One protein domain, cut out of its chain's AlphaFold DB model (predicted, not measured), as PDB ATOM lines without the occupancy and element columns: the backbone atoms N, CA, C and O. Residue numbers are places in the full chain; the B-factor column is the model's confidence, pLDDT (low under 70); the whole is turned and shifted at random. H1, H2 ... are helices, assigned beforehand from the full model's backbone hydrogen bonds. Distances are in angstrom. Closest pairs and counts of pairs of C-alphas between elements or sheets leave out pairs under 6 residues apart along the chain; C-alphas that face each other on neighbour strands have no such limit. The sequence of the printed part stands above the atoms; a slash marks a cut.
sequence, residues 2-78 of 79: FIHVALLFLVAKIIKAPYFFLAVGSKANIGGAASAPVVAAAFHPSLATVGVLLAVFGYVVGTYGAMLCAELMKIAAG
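What this domain is: This is residues 2 to 78 of the 79 residues of a protein of Jejuia pallidilutea (UniProt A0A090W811). H2, H3 and long H4 make an up-and-down bundle, each running against the one before; H1 packs on H2 alone, and residues 63 to 78 stick out. The printed part has 77 residues, four named helices, H1 to H4, and no named strand: all helix. It is loose, radius of gyration of the C-alphas 14.8 A, spanning 50 by 25 by 19 A.

How they stand to each other: H1, residues 2 to 14, touches H2, residues 20 to 30, with residues 8 to 12 alone, closest C-alphas Leu 8 and Leu 22 at 6.6 A. H3, residues 32 to 41, forms hairpins with H2, closest C-alphas Ala 28 and Ala 36 at 4.9 A, and H4, residues 45 to 76. Every O i to N i+4 pair is within hydrogen-bond range in H1 and H2; H3 has 4 of 6, H4 26 of 28.

Where its parts are: H4 measures 46.2 A; C-alpha 2 is at (168.723, 135.434, 157.040) and C-alpha 76 at (165.997, 159.743, 172.988).

The domain as a whole: The links are tight, and residue 31 has pLDDT under 70.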
ATOM      1  N   PHE A   2     169.195 135.290 158.426       91.31
ATOM      2  CA  PHE A   2     168.723 135.434 157.040       91.31
ATOM      3  C   PHE A   2     168.912 136.853 156.473       91.31
ATOM      4  O   PHE A   2     169.547 137.015 155.437       91.31
ATOM      5  N   ILE A   3     168.462 137.883 157.205       94.69
ATOM      6  CA  ILE A   3     168.622 139.295 156.805       94.69
ATOM      7  C   ILE A   3     170.103 139.654 156.630       94.69
ATOM      8  O   ILE A   3     170.473 140.234 155.621       94.69
ATOM      9  N   HIS A   4     170.960 139.249 157.574       90.19
ATOM     10  CA  HIS A   4     172.409 139.496 157.523       90.19
ATOM     11  C   HIS A   4     173.043 138.942 156.246       90.19
ATOM     12  O   HIS A   4     173.718 139.666 155.520       90.19
ATOM     13  N   VAL A   5     172.796 137.664 155.944       90.88
ATOM     14  CA  VAL A   5     173.360 137.006 154.759       90.88
ATOM     15  C   VAL A   5     172.798 137.622 153.478       90.88
ATOM     16  O   VAL A   5     173.569 137.922 152.569       90.88
ATOM     17  N   ALA A   6     171.489 137.876 153.418       94.19
ATOM     18  CA  ALA A   6     170.858 138.515 152.266       94.19
ATOM     19  C   ALA A   6     171.458 139.902 151.981       94.19
ATOM     20  O   ALA A   6     171.758 140.216 150.829       94.19
ATOM     21  N   LEU A   7     171.694 140.702 153.025       93.06
ATOM     22  CA  LEU A   7     172.256 142.048 152.911       93.06
ATOM     23  C   LEU A   7     173.716 142.004 152.442       93.06
ATOM     24  O   LEU A   7     174.080 142.730 151.518       93.06
ATOM     25  N   LEU A   8     174.532 141.094 152.986       91.62
ATOM     26  CA  LEU A   8     175.911 140.904 152.525       91.62
ATOM     27  C   LEU A   8     175.974 140.495 151.049       91.62
ATOM     28  O   LEU A   8     176.769 141.058 150.298       91.62
ATOM     29  N   PHE A   9     175.134 139.551 150.616       92.62
ATOM     30  CA  PHE A   9     175.084 139.129 149.212       92.62
ATOM     31  C   PHE A   9     174.609 140.253 148.286       92.62
ATOM     32  O   PHE A   9     175.172 140.433 147.204       92.62
ATOM     33  N   LEU A  10     173.600 141.022 148.707       94.31
ATOM     34  CA  LEU A  10     173.097 142.167 147.954       94.31
ATOM     35  C   LEU A  10     174.197 143.217 147.758       94.31
ATOM     36  O   LEU A  10     174.471 143.615 146.626       94.31
ATOM     37  N   VAL A  11     174.870 143.618 148.840       93.12
ATOM     38  CA  VAL A  11     175.953 144.612 148.790       93.12
ATOM     39  C   VAL A  11     177.127 144.098 147.967       93.12
ATOM     40  O   VAL A  11     177.604 144.821 147.095       93.12
ATOM     41  N   ALA A  12     177.548 142.846 148.166       92.00
ATOM     42  CA  ALA A  12     178.627 142.244 147.386       92.00
ATOM     43  C   ALA A  12     178.322 142.254 145.882       92.00
ATOM     44  O   ALA A  12     179.210 142.532 145.076       92.00
ATOM     45  N   LYS A  13     177.060 142.030 145.496       91.94
ATOM     46  CA  LYS A  13     176.626 142.118 144.099       91.94
ATOM     47  C   LYS A  13     176.641 143.553 143.566       91.94
ATOM     48  O   LYS A  13     177.080 143.757 142.436       91.94
ATOM     49  N   ILE A  14     176.202 144.532 144.360       95.31
ATOM     50  CA  ILE A  14     176.193 145.955 143.975       95.31
ATOM     51  C   ILE A  14     177.617 146.456 143.708       95.31
ATOM     52  O   ILE A  14     177.872 147.056 142.667       95.31
ATOM     53  N   ILE A  15     178.555 146.168 144.613       93.25
ATOM     54  CA  ILE A  15     179.947 146.638 144.499       93.25
ATOM     55  C   ILE A  15     180.832 145.706 143.658       93.25
ATOM     56  O   ILE A  15     182.029 145.953 143.531       93.25
ATOM     57  N   LYS A  16     180.261 144.630 143.094       91.12
ATOM     58  CA  LYS A  16     180.974 143.582 142.342       91.12
ATOM     59  C   LYS A  16     182.164 143.006 143.126       91.12
ATOM     60  O   LYS A  16     183.236 142.772 142.570       91.12
ATOM     61  N   ALA A  17     181.977 142.788 144.427       88.62
ATOM     62  CA  ALA A  17     183.012 142.232 145.285       88.62
ATOM     63  C   ALA A  17     183.254 140.739 144.986       88.62
ATOM     64  O   ALA A  17     182.299 139.985 144.778       88.62
ATOM     65  N   PRO A  18     184.515 140.279 145.045       87.88
ATOM     66  CA  PRO A  18     184.844 138.858 145.046       87.88
ATOM     67  C   PRO A  18     184.152 138.112 146.194       87.88
ATOM     68  O   PRO A  18     184.129 138.591 147.327       87.88
ATOM     69  N   TYR A  19     183.681 136.887 145.949       83.56
ATOM     70  CA  TYR A  19     182.959 136.104 146.961       83.56
ATOM     71  C   TYR A  19     183.771 135.800 148.232       83.56
ATOM     72  O   TYR A  19     183.180 135.670 149.303       83.56
ATOM     73  N   PHE A  20     185.108 135.751 148.168       82.62
ATOM     74  CA  PHE A  20     185.935 135.545 149.367       82.62
ATOM     75  C   PHE A  20     185.794 136.699 150.379       82.62
ATOM     76  O   PHE A  20     185.834 136.472 151.591       82.62
ATOM     77  N   PHE A  21     185.552 137.932 149.908       84.62
ATOM     78  CA  PHE A  21     185.325 139.084 150.784       84.62
ATOM     79  C   PHE A  21     184.038 138.960 151.594       84.62
ATOM     80  O   PHE A  21     183.925 139.593 152.640       84.62
ATOM     81  N   LEU A  22     183.084 138.135 151.164       88.12
ATOM     82  CA  LEU A  22     181.826 137.957 151.878       88.12
ATOM     83  C   LEU A  22     182.060 137.346 153.272       88.12
ATOM     84  O   LEU A  22     181.551 137.845 154.278       88.12
ATOM     85  N   ALA A  23     182.879 136.292 153.337       87.31
ATOM     86  CA  ALA A  23     183.221 135.612 154.585       87.31
ATOM     87  C   ALA A  23     184.193 136.444 155.436       87.31
ATOM     88  O   ALA A  23     183.978 136.611 156.641       87.31
ATOM     89  N   VAL A  24     185.229 137.007 154.803       89.94
ATOM     90  CA  VAL A  24     186.245 137.828 155.480       89.94
ATOM     91  C   VAL A  24     185.636 139.119 156.030       89.94
ATOM     92  O   VAL A  24     185.888 139.461 157.179       89.94
ATOM     93  N   GLY A  25     184.777 139.799 155.268       89.31
ATOM     94  CA  GLY A  25     184.101 141.032 155.680       89.31
ATOM     95  C   GLY A  25     183.143 140.828 156.854       89.31
ATOM     96  O   GLY A  25     183.154 141.605 157.805       89.31
ATOM     97  N   SER A  26     182.381 139.730 156.858       89.25
ATOM     98  CA  SER A  26     181.529 139.373 158.002       89.25
ATOM     99  C   SER A  26     182.353 139.176 159.287       89.25
ATOM    100  O   SER A  26     181.969 139.637 160.367       89.25
ATOM    101  N   LYS A  27     183.532 138.544 159.178       90.12
ATOM    102  CA  LYS A  27     184.456 138.355 160.310       90.12
ATOM    103  C   LYS A  27     185.218 139.616 160.695       90.12
ATOM    104  O   LYS A  27     185.440 139.805 161.886       90.12
ATOM    105  N   ALA A  28     185.527 140.492 159.746       89.25
ATOM    106  CA  ALA A  28     186.101 141.808 160.016       89.25
ATOM    107  C   ALA A  28     185.188 142.651 160.918       89.25
ATOM    108  O   ALA A  28     185.688 143.350 161.793       89.25
ATOM    109  N   ASN A  29     183.864 142.516 160.773       84.06
ATOM    110  CA  ASN A  29     182.898 143.228 161.609       84.06
ATOM    111  C   ASN A  29     182.744 142.641 163.027       84.06
ATOM    112  O   ASN A  29     182.792 143.382 164.000       84.06
ATOM    113  N   ILE A  30     182.532 141.323 163.170       79.44
ATOM    114  CA  ILE A  30     182.225 140.713 164.487       79.44
ATOM    115  C   ILE A  30     183.480 140.261 165.235       79.44
ATOM    116  O   ILE A  30     183.588 140.436 166.444       79.44
ATOM    117  N   GLY A  31     184.409 139.618 164.535       69.38
ATOM    118  CA  GLY A  31     185.569 138.980 165.152       69.38
ATOM    119  C   GLY A  31     186.890 139.710 164.897       69.38
ATOM    120  O   GLY A  31     187.947 139.150 165.201       69.38
ATOM    121  N   GLY A  32     186.826 140.917 164.327       81.00
ATOM    122  CA  GLY A  32     187.892 141.914 164.288       81.00
ATOM    123  C   GLY A  32     189.260 141.431 163.815       81.00
ATOM    124  O   GLY A  32     189.378 140.537 162.974       81.00
ATOM    125  N   ALA A  33     190.305 142.054 164.376       80.62
ATOM    126  CA  ALA A  33     191.698 141.836 163.984       80.62
ATOM    127  C   ALA A  33     192.210 140.411 164.269       80.62
ATOM    128  O   ALA A  33     193.199 139.999 163.675       80.62
ATOM    129  N   ALA A  34     191.538 139.646 165.139       84.25
ATOM    130  CA  ALA A  34     191.940 138.279 165.464       84.25
ATOM    131  C   ALA A  34     191.439 137.254 164.432       84.25
ATOM    132  O   ALA A  34     192.198 136.392 164.000       84.25
ATOM    133  N   SER A  35     190.168 137.326 164.017       86.44
ATOM    134  CA  SER A  35     189.548 136.257 163.210       86.44
ATOM    135  C   SER A  35     189.441 136.557 161.712       86.44
ATOM    136  O   SER A  35     189.433 135.621 160.911       86.44
ATOM    137  N   ALA A  36     189.398 137.828 161.299       91.38
ATOM    138  CA  ALA A  36     189.344 138.178 159.878       91.38
ATOM    139  C   ALA A  36     190.611 137.769 159.099       91.38
ATOM    140  O   ALA A  36     190.464 137.199 158.014       91.38
ATOM    141  N   PRO A  37     191.840 137.964 159.626       91.06
ATOM    142  CA  PRO A  37     193.059 137.557 158.924       91.06
ATOM    143  C   PRO A  37     193.180 136.045 158.811       91.06
ATOM    144  O   PRO A  37     193.640 135.549 157.792       91.06
ATOM    145  N   VAL A  38     192.727 135.314 159.833       91.94
ATOM    146  CA  VAL A  38     192.747 133.846 159.853       91.94
ATOM    147  C   VAL A  38     191.839 133.287 158.762       91.94
ATOM    148  O   VAL A  38     192.254 132.424 157.993       91.94
ATOM    149  N   VAL A  39     190.619 133.824 158.634       90.88
ATOM    150  CA  VAL A  39     189.695 133.411 157.566       90.88
ATOM    151  C   VAL A  39     190.207 133.832 156.189       90.88
ATOM    152  O   VAL A  39     190.062 133.069 155.239       90.88
ATOM    153  N   ALA A  40     190.848 134.996 156.059       92.12
ATOM    154  CA  ALA A  40     191.446 135.420 154.794       92.12
ATOM    155  C   ALA A  40     192.652 134.550 154.388       92.12
ATOM    156  O   ALA A  40     192.757 134.146 153.230       92.12
ATOM    157  N   ALA A  41     193.518 134.206 155.345       91.38
ATOM    158  CA  ALA A  41     194.685 133.349 155.140       91.38
ATOM    159  C   ALA A  41     194.305 131.927 154.706       91.38
ATOM    160  O   ALA A  41     195.058 131.302 153.963       91.38
ATOM    161  N   ALA A  42     193.127 131.442 155.118       92.00
ATOM    162  CA  ALA A  42     192.592 130.157 154.676       92.00
ATOM    163  C   ALA A  42     192.270 130.117 153.168       92.00
ATOM    164  O   ALA A  42     192.272 129.039 152.583       92.00
ATOM    165  N   PHE A  43     192.015 131.269 152.532       89.44
ATOM    166  CA  PHE A  43     191.874 131.356 151.073       89.44
ATOM    167  C   PHE A  43     193.230 131.496 150.387       89.44
ATOM    168  O   PHE A  43     193.522 130.775 149.437       89.44
ATOM    169  N   HIS A  44     194.053 132.436 150.852       90.00
ATOM    170  CA  HIS A  44     195.426 132.584 150.386       90.00
ATOM    171  C   HIS A  44     196.249 133.361 151.425       90.00
ATOM    172  O   HIS A  44     195.776 134.395 151.907       90.00
ATOM    173  N   PRO A  45     197.495 132.957 151.737       89.62
ATOM    174  CA  PRO A  45     198.309 133.628 152.754       89.62
ATOM    175  C   PRO A  45     198.487 135.135 152.515       89.62
ATOM    176  O   PRO A  45     198.462 135.920 153.461       89.62
ATOM    177  N   SER A  46     198.590 135.567 151.252       90.19
ATOM    178  CA  SER A  46     198.719 136.996 150.912       90.19
ATOM    179  C   SER A  46     197.468 137.831 151.212       90.19
ATOM    180  O   SER A  46     197.558 139.055 151.251       90.19
ATOM    181  N   LEU A  47     196.308 137.204 151.438       90.75
ATOM    182  CA  LEU A  47     195.059 137.893 151.770       90.75
ATOM    183  C   LEU A  47     194.925 138.180 153.270       90.75
ATOM    184  O   LEU A  47     194.047 138.948 153.662       90.75
ATOM    185  N   ALA A  48     195.795 137.618 154.117       92.19
ATOM    186  CA  ALA A  48     195.776 137.863 155.559       92.19
ATOM    187  C   ALA A  48     195.875 139.363 155.884       92.19
ATOM    188  O   ALA A  48     195.100 139.878 156.689       92.19
ATOM    189  N   THR A  49     196.771 140.079 155.199       92.06
ATOM    190  CA  THR A  49     196.960 141.533 155.343       92.06
ATOM    191  C   THR A  49     195.707 142.312 154.961       92.06
ATOM    192  O   THR A  49     195.318 143.231 155.676       92.06
ATOM    193  N   VAL A  50     195.023 141.905 153.890       91.06
ATOM    194  CA  VAL A  50     193.738 142.491 153.486       91.06
ATOM    195  C   VAL A  50     192.693 142.289 154.585       91.06
ATOM    196  O   VAL A  50     191.992 143.234 154.940       91.06
ATOM    197  N   GLY A  51     192.628 141.092 155.177       91.88
ATOM    198  CA  GLY A  51     191.747 140.796 156.310       91.88
ATOM    199  C   GLY A  51     192.029 141.663 157.543       91.88
ATOM    200  O   GLY A  51     191.084 142.155 158.159       91.88
ATOM    201  N   VAL A  52     193.307 141.905 157.872       92.62
ATOM    202  CA  VAL A  52     193.708 142.814 158.967       92.62
ATOM    203  C   VAL A  52     193.235 144.237 158.683       92.62
ATOM    204  O   VAL A  52     192.582 144.840 159.531       92.62
ATOM    205  N   LEU A  53     193.532 144.772 157.495       92.56
ATOM    206  CA  LEU A  53     193.166 146.146 157.132       92.56
ATOM    207  C   LEU A  53     191.650 146.351 157.160       92.56
ATOM    208  O   LEU A  53     191.172 147.353 157.691       92.56
ATOM    209  N   LEU A  54     190.894 145.378 156.649       91.69
ATOM    210  CA  LEU A  54     189.435 145.419 156.648       91.69
ATOM    211  C   LEU A  54     188.864 145.409 158.074       91.69
ATOM    212  O   LEU A  54     187.912 146.134 158.361       91.69
ATOM    213  N   ALA A  55     189.463 144.629 158.981       92.12
ATOM    214  CA  ALA A  55     189.072 144.591 160.387       92.12
ATOM    215  C   ALA A  55     189.388 145.896 161.128       92.12
ATOM    216  O   ALA A  55     188.535 146.411 161.848       92.12
ATOM    217  N   VAL A  56     190.585 146.457 160.931       92.00
ATOM    218  CA  VAL A  56     190.972 147.738 161.547       92.00
ATOM    219  C   VAL A  56     190.057 148.860 161.062       92.00
ATOM    220  O   VAL A  56     189.563 149.640 161.873       92.00
ATOM    221  N   PHE A  57     189.765 148.908 159.763       90.56
ATOM    222  CA  PHE A  57     188.825 149.883 159.214       90.56
ATOM    223  C   PHE A  57     187.420 149.726 159.814       90.56
ATOM    224  O   PHE A  57     186.822 150.710 160.249       90.56
ATOM    225  N   GLY A  58     186.924 148.488 159.901       89.50
ATOM    226  CA  GLY A  58     185.644 148.181 160.539       89.50
ATOM    227  C   GLY A  58     185.584 148.644 161.995       89.50
ATOM    228  O   GLY A  58     184.575 149.206 162.410       89.50
ATOM    229  N   TYR A  59     186.673 148.491 162.752       89.31
ATOM    230  CA  TYR A  59     186.768 148.998 164.122       89.31
ATOM    231  C   TYR A  59     186.717 150.516 164.195       89.31
ATOM    232  O   TYR A  59     185.925 151.040 164.968       89.31
ATOM    233  N   VAL A  60     187.484 151.225 163.369       91.00
ATOM    234  CA  VAL A  60     187.461 152.696 163.369       91.00
ATOM    235  C   VAL A  60     186.050 153.212 163.077       91.00
ATOM    236  O   VAL A  60     185.508 154.004 163.849       91.00
ATOM    237  N   VAL A  61     185.422 152.726 162.003       91.56
ATOM    238  CA  VAL A  61     184.063 153.144 161.625       91.56
ATOM    239  C   VAL A  61     183.040 152.729 162.687       91.56
ATOM    240  O   VAL A  61     182.183 153.528 163.063       91.56
ATOM    241  N   GLY A  62     183.149 151.506 163.207       90.50
ATOM    242  CA  GLY A  62     182.262 150.975 164.238       90.50
ATOM    243  C   GLY A  62     182.342 151.753 165.550       90.50
ATOM    244  O   GLY A  62     181.307 152.035 166.147       90.50
ATOM    245  N   THR A  63     183.538 152.166 165.977       92.19
ATOM    246  CA  THR A  63     183.732 152.982 167.182       92.19
ATOM    247  C   THR A  63     183.052 154.340 167.048       92.19
ATOM    248  O   THR A  63     182.302 154.728 167.942       92.19
ATOM    249  N   TYR A  64     183.237 155.042 165.927       94.00
ATOM    250  CA  TYR A  64     182.547 156.317 165.706       94.00
ATOM    251  C   TYR A  64     181.029 156.143 165.592       94.00
ATOM    252  O   TYR A  64     180.275 156.934 166.158       94.00
ATOM    253  N   GLY A  65     180.569 155.080 164.928       94.25
ATOM    254  CA  GLY A  65     179.150 154.734 164.873       94.25
ATOM    255  C   GLY A  65     178.563 154.467 166.262       94.25
ATOM    256  O   GLY A  65     177.475 154.943 166.569       94.25
ATOM    257  N   ALA A  66     179.300 153.777 167.134       93.69
ATOM    258  CA  ALA A  66     178.883 153.520 168.510       93.69
ATOM    259  C   ALA A  66     178.797 154.811 169.339       93.69
ATOM    260  O   ALA A  66     177.843 154.977 170.096       93.69
ATOM    261  N   MET A  67     179.742 155.743 169.167       95.94
ATOM    262  CA  MET A  67     179.686 157.064 169.808       95.94
ATOM    263  C   MET A  67     178.462 157.862 169.348       95.94
ATOM    264  O   MET A  67     177.754 158.430 170.176       95.94
ATOM    265  N   LEU A  68     178.165 157.854 168.045       96.19
ATOM    266  CA  LEU A  68     176.957 158.486 167.513       96.19
ATOM    267  C   LEU A  68     175.690 157.842 168.093       96.19
ATOM    268  O   LEU A  68     174.792 158.550 168.540       96.19
ATOM    269  N   CYS A  69     175.625 156.509 168.132       95.56
ATOM    270  CA  CYS A  69     174.512 155.790 168.749       95.56
ATOM    271  C   CYS A  69     174.344 156.152 170.229       95.56
ATOM    272  O   CYS A  69     173.212 156.286 170.687       95.56
ATOM    273  N   ALA A  70     175.439 156.335 170.970       95.62
ATOM    274  CA  ALA A  70     175.382 156.764 172.363       95.62
ATOM    275  C   ALA A  70     174.738 158.153 172.503       95.62
ATOM    276  O   ALA A  70     173.858 158.324 173.348       95.62
ATOM    277  N   GLU A  71     175.096 159.114 171.646       95.56
ATOM    278  CA  GLU A  71     174.477 160.447 171.677       95.56
ATOM    279  C   GLU A  71     172.999 160.400 171.261       95.56
ATOM    280  O   GLU A  71     172.153 161.013 171.908       95.56
ATOM    281  N   LEU A  72     172.649 159.606 170.242       95.94
ATOM    282  CA  LEU A  72     171.251 159.410 169.839       95.94
ATOM    283  C   LEU A  72     170.409 158.799 170.969       95.94
ATOM    284  O   LEU A  72     169.276 159.227 171.186       95.94
ATOM    285  N   MET A  73     170.955 157.827 171.705       95.69
ATOM    286  CA  MET A  73     170.274 157.243 172.864       95.69
ATOM    287  C   MET A  73     170.103 158.255 173.997       95.69
ATOM    288  O   MET A  73     169.048 158.276 174.625       95.69
ATOM    289  N   LYS A  74     171.100 159.111 174.237       95.00
ATOM    290  CA  LYS A  74     171.020 160.184 175.235       95.00
ATOM    291  C   LYS A  74     169.900 161.181 174.907       95.00
ATOM    292  O   LYS A  74     169.090 161.471 175.783       95.00
ATOM    293  N   ILE A  75     169.796 161.607 173.646       95.31
ATOM    294  CA  ILE A  75     168.706 162.476 173.165       95.31
ATOM    295  C   ILE A  75     167.345 161.776 173.311       95.31
ATOM    296  O   ILE A  75     166.386 162.359 173.810       95.31
ATOM    297  N   ALA A  76     167.245 160.505 172.906       93.56
ATOM    298  CA  ALA A  76     165.997 159.743 172.988       93.56
ATOM    299  C   ALA A  76     165.537 159.482 174.436       93.56
ATOM    300  O   ALA A  76     164.338 159.372 174.687       93.56
ATOM    301  N   ALA A  77     166.473 159.397 175.385       91.44
ATOM    302  CA  ALA A  77     166.197 159.209 176.808       91.44
ATOM    303  C   ALA A  77     165.789 160.505 177.541       91.44
ATOM    304  O   ALA A  77     165.551 160.461 178.748       91.44
ATOM    305  N   GLY A  78     165.681 161.638 176.836       78.88
ATOM    306  CA  GLY A  78     165.275 162.924 177.411       78.88
ATOM    307  C   GLY A  78     166.393 163.668 178.149       78.88
ATOM    308  O   GLY A  78     166.090 164.495 179.010       78.88
TER     309      GLY A  78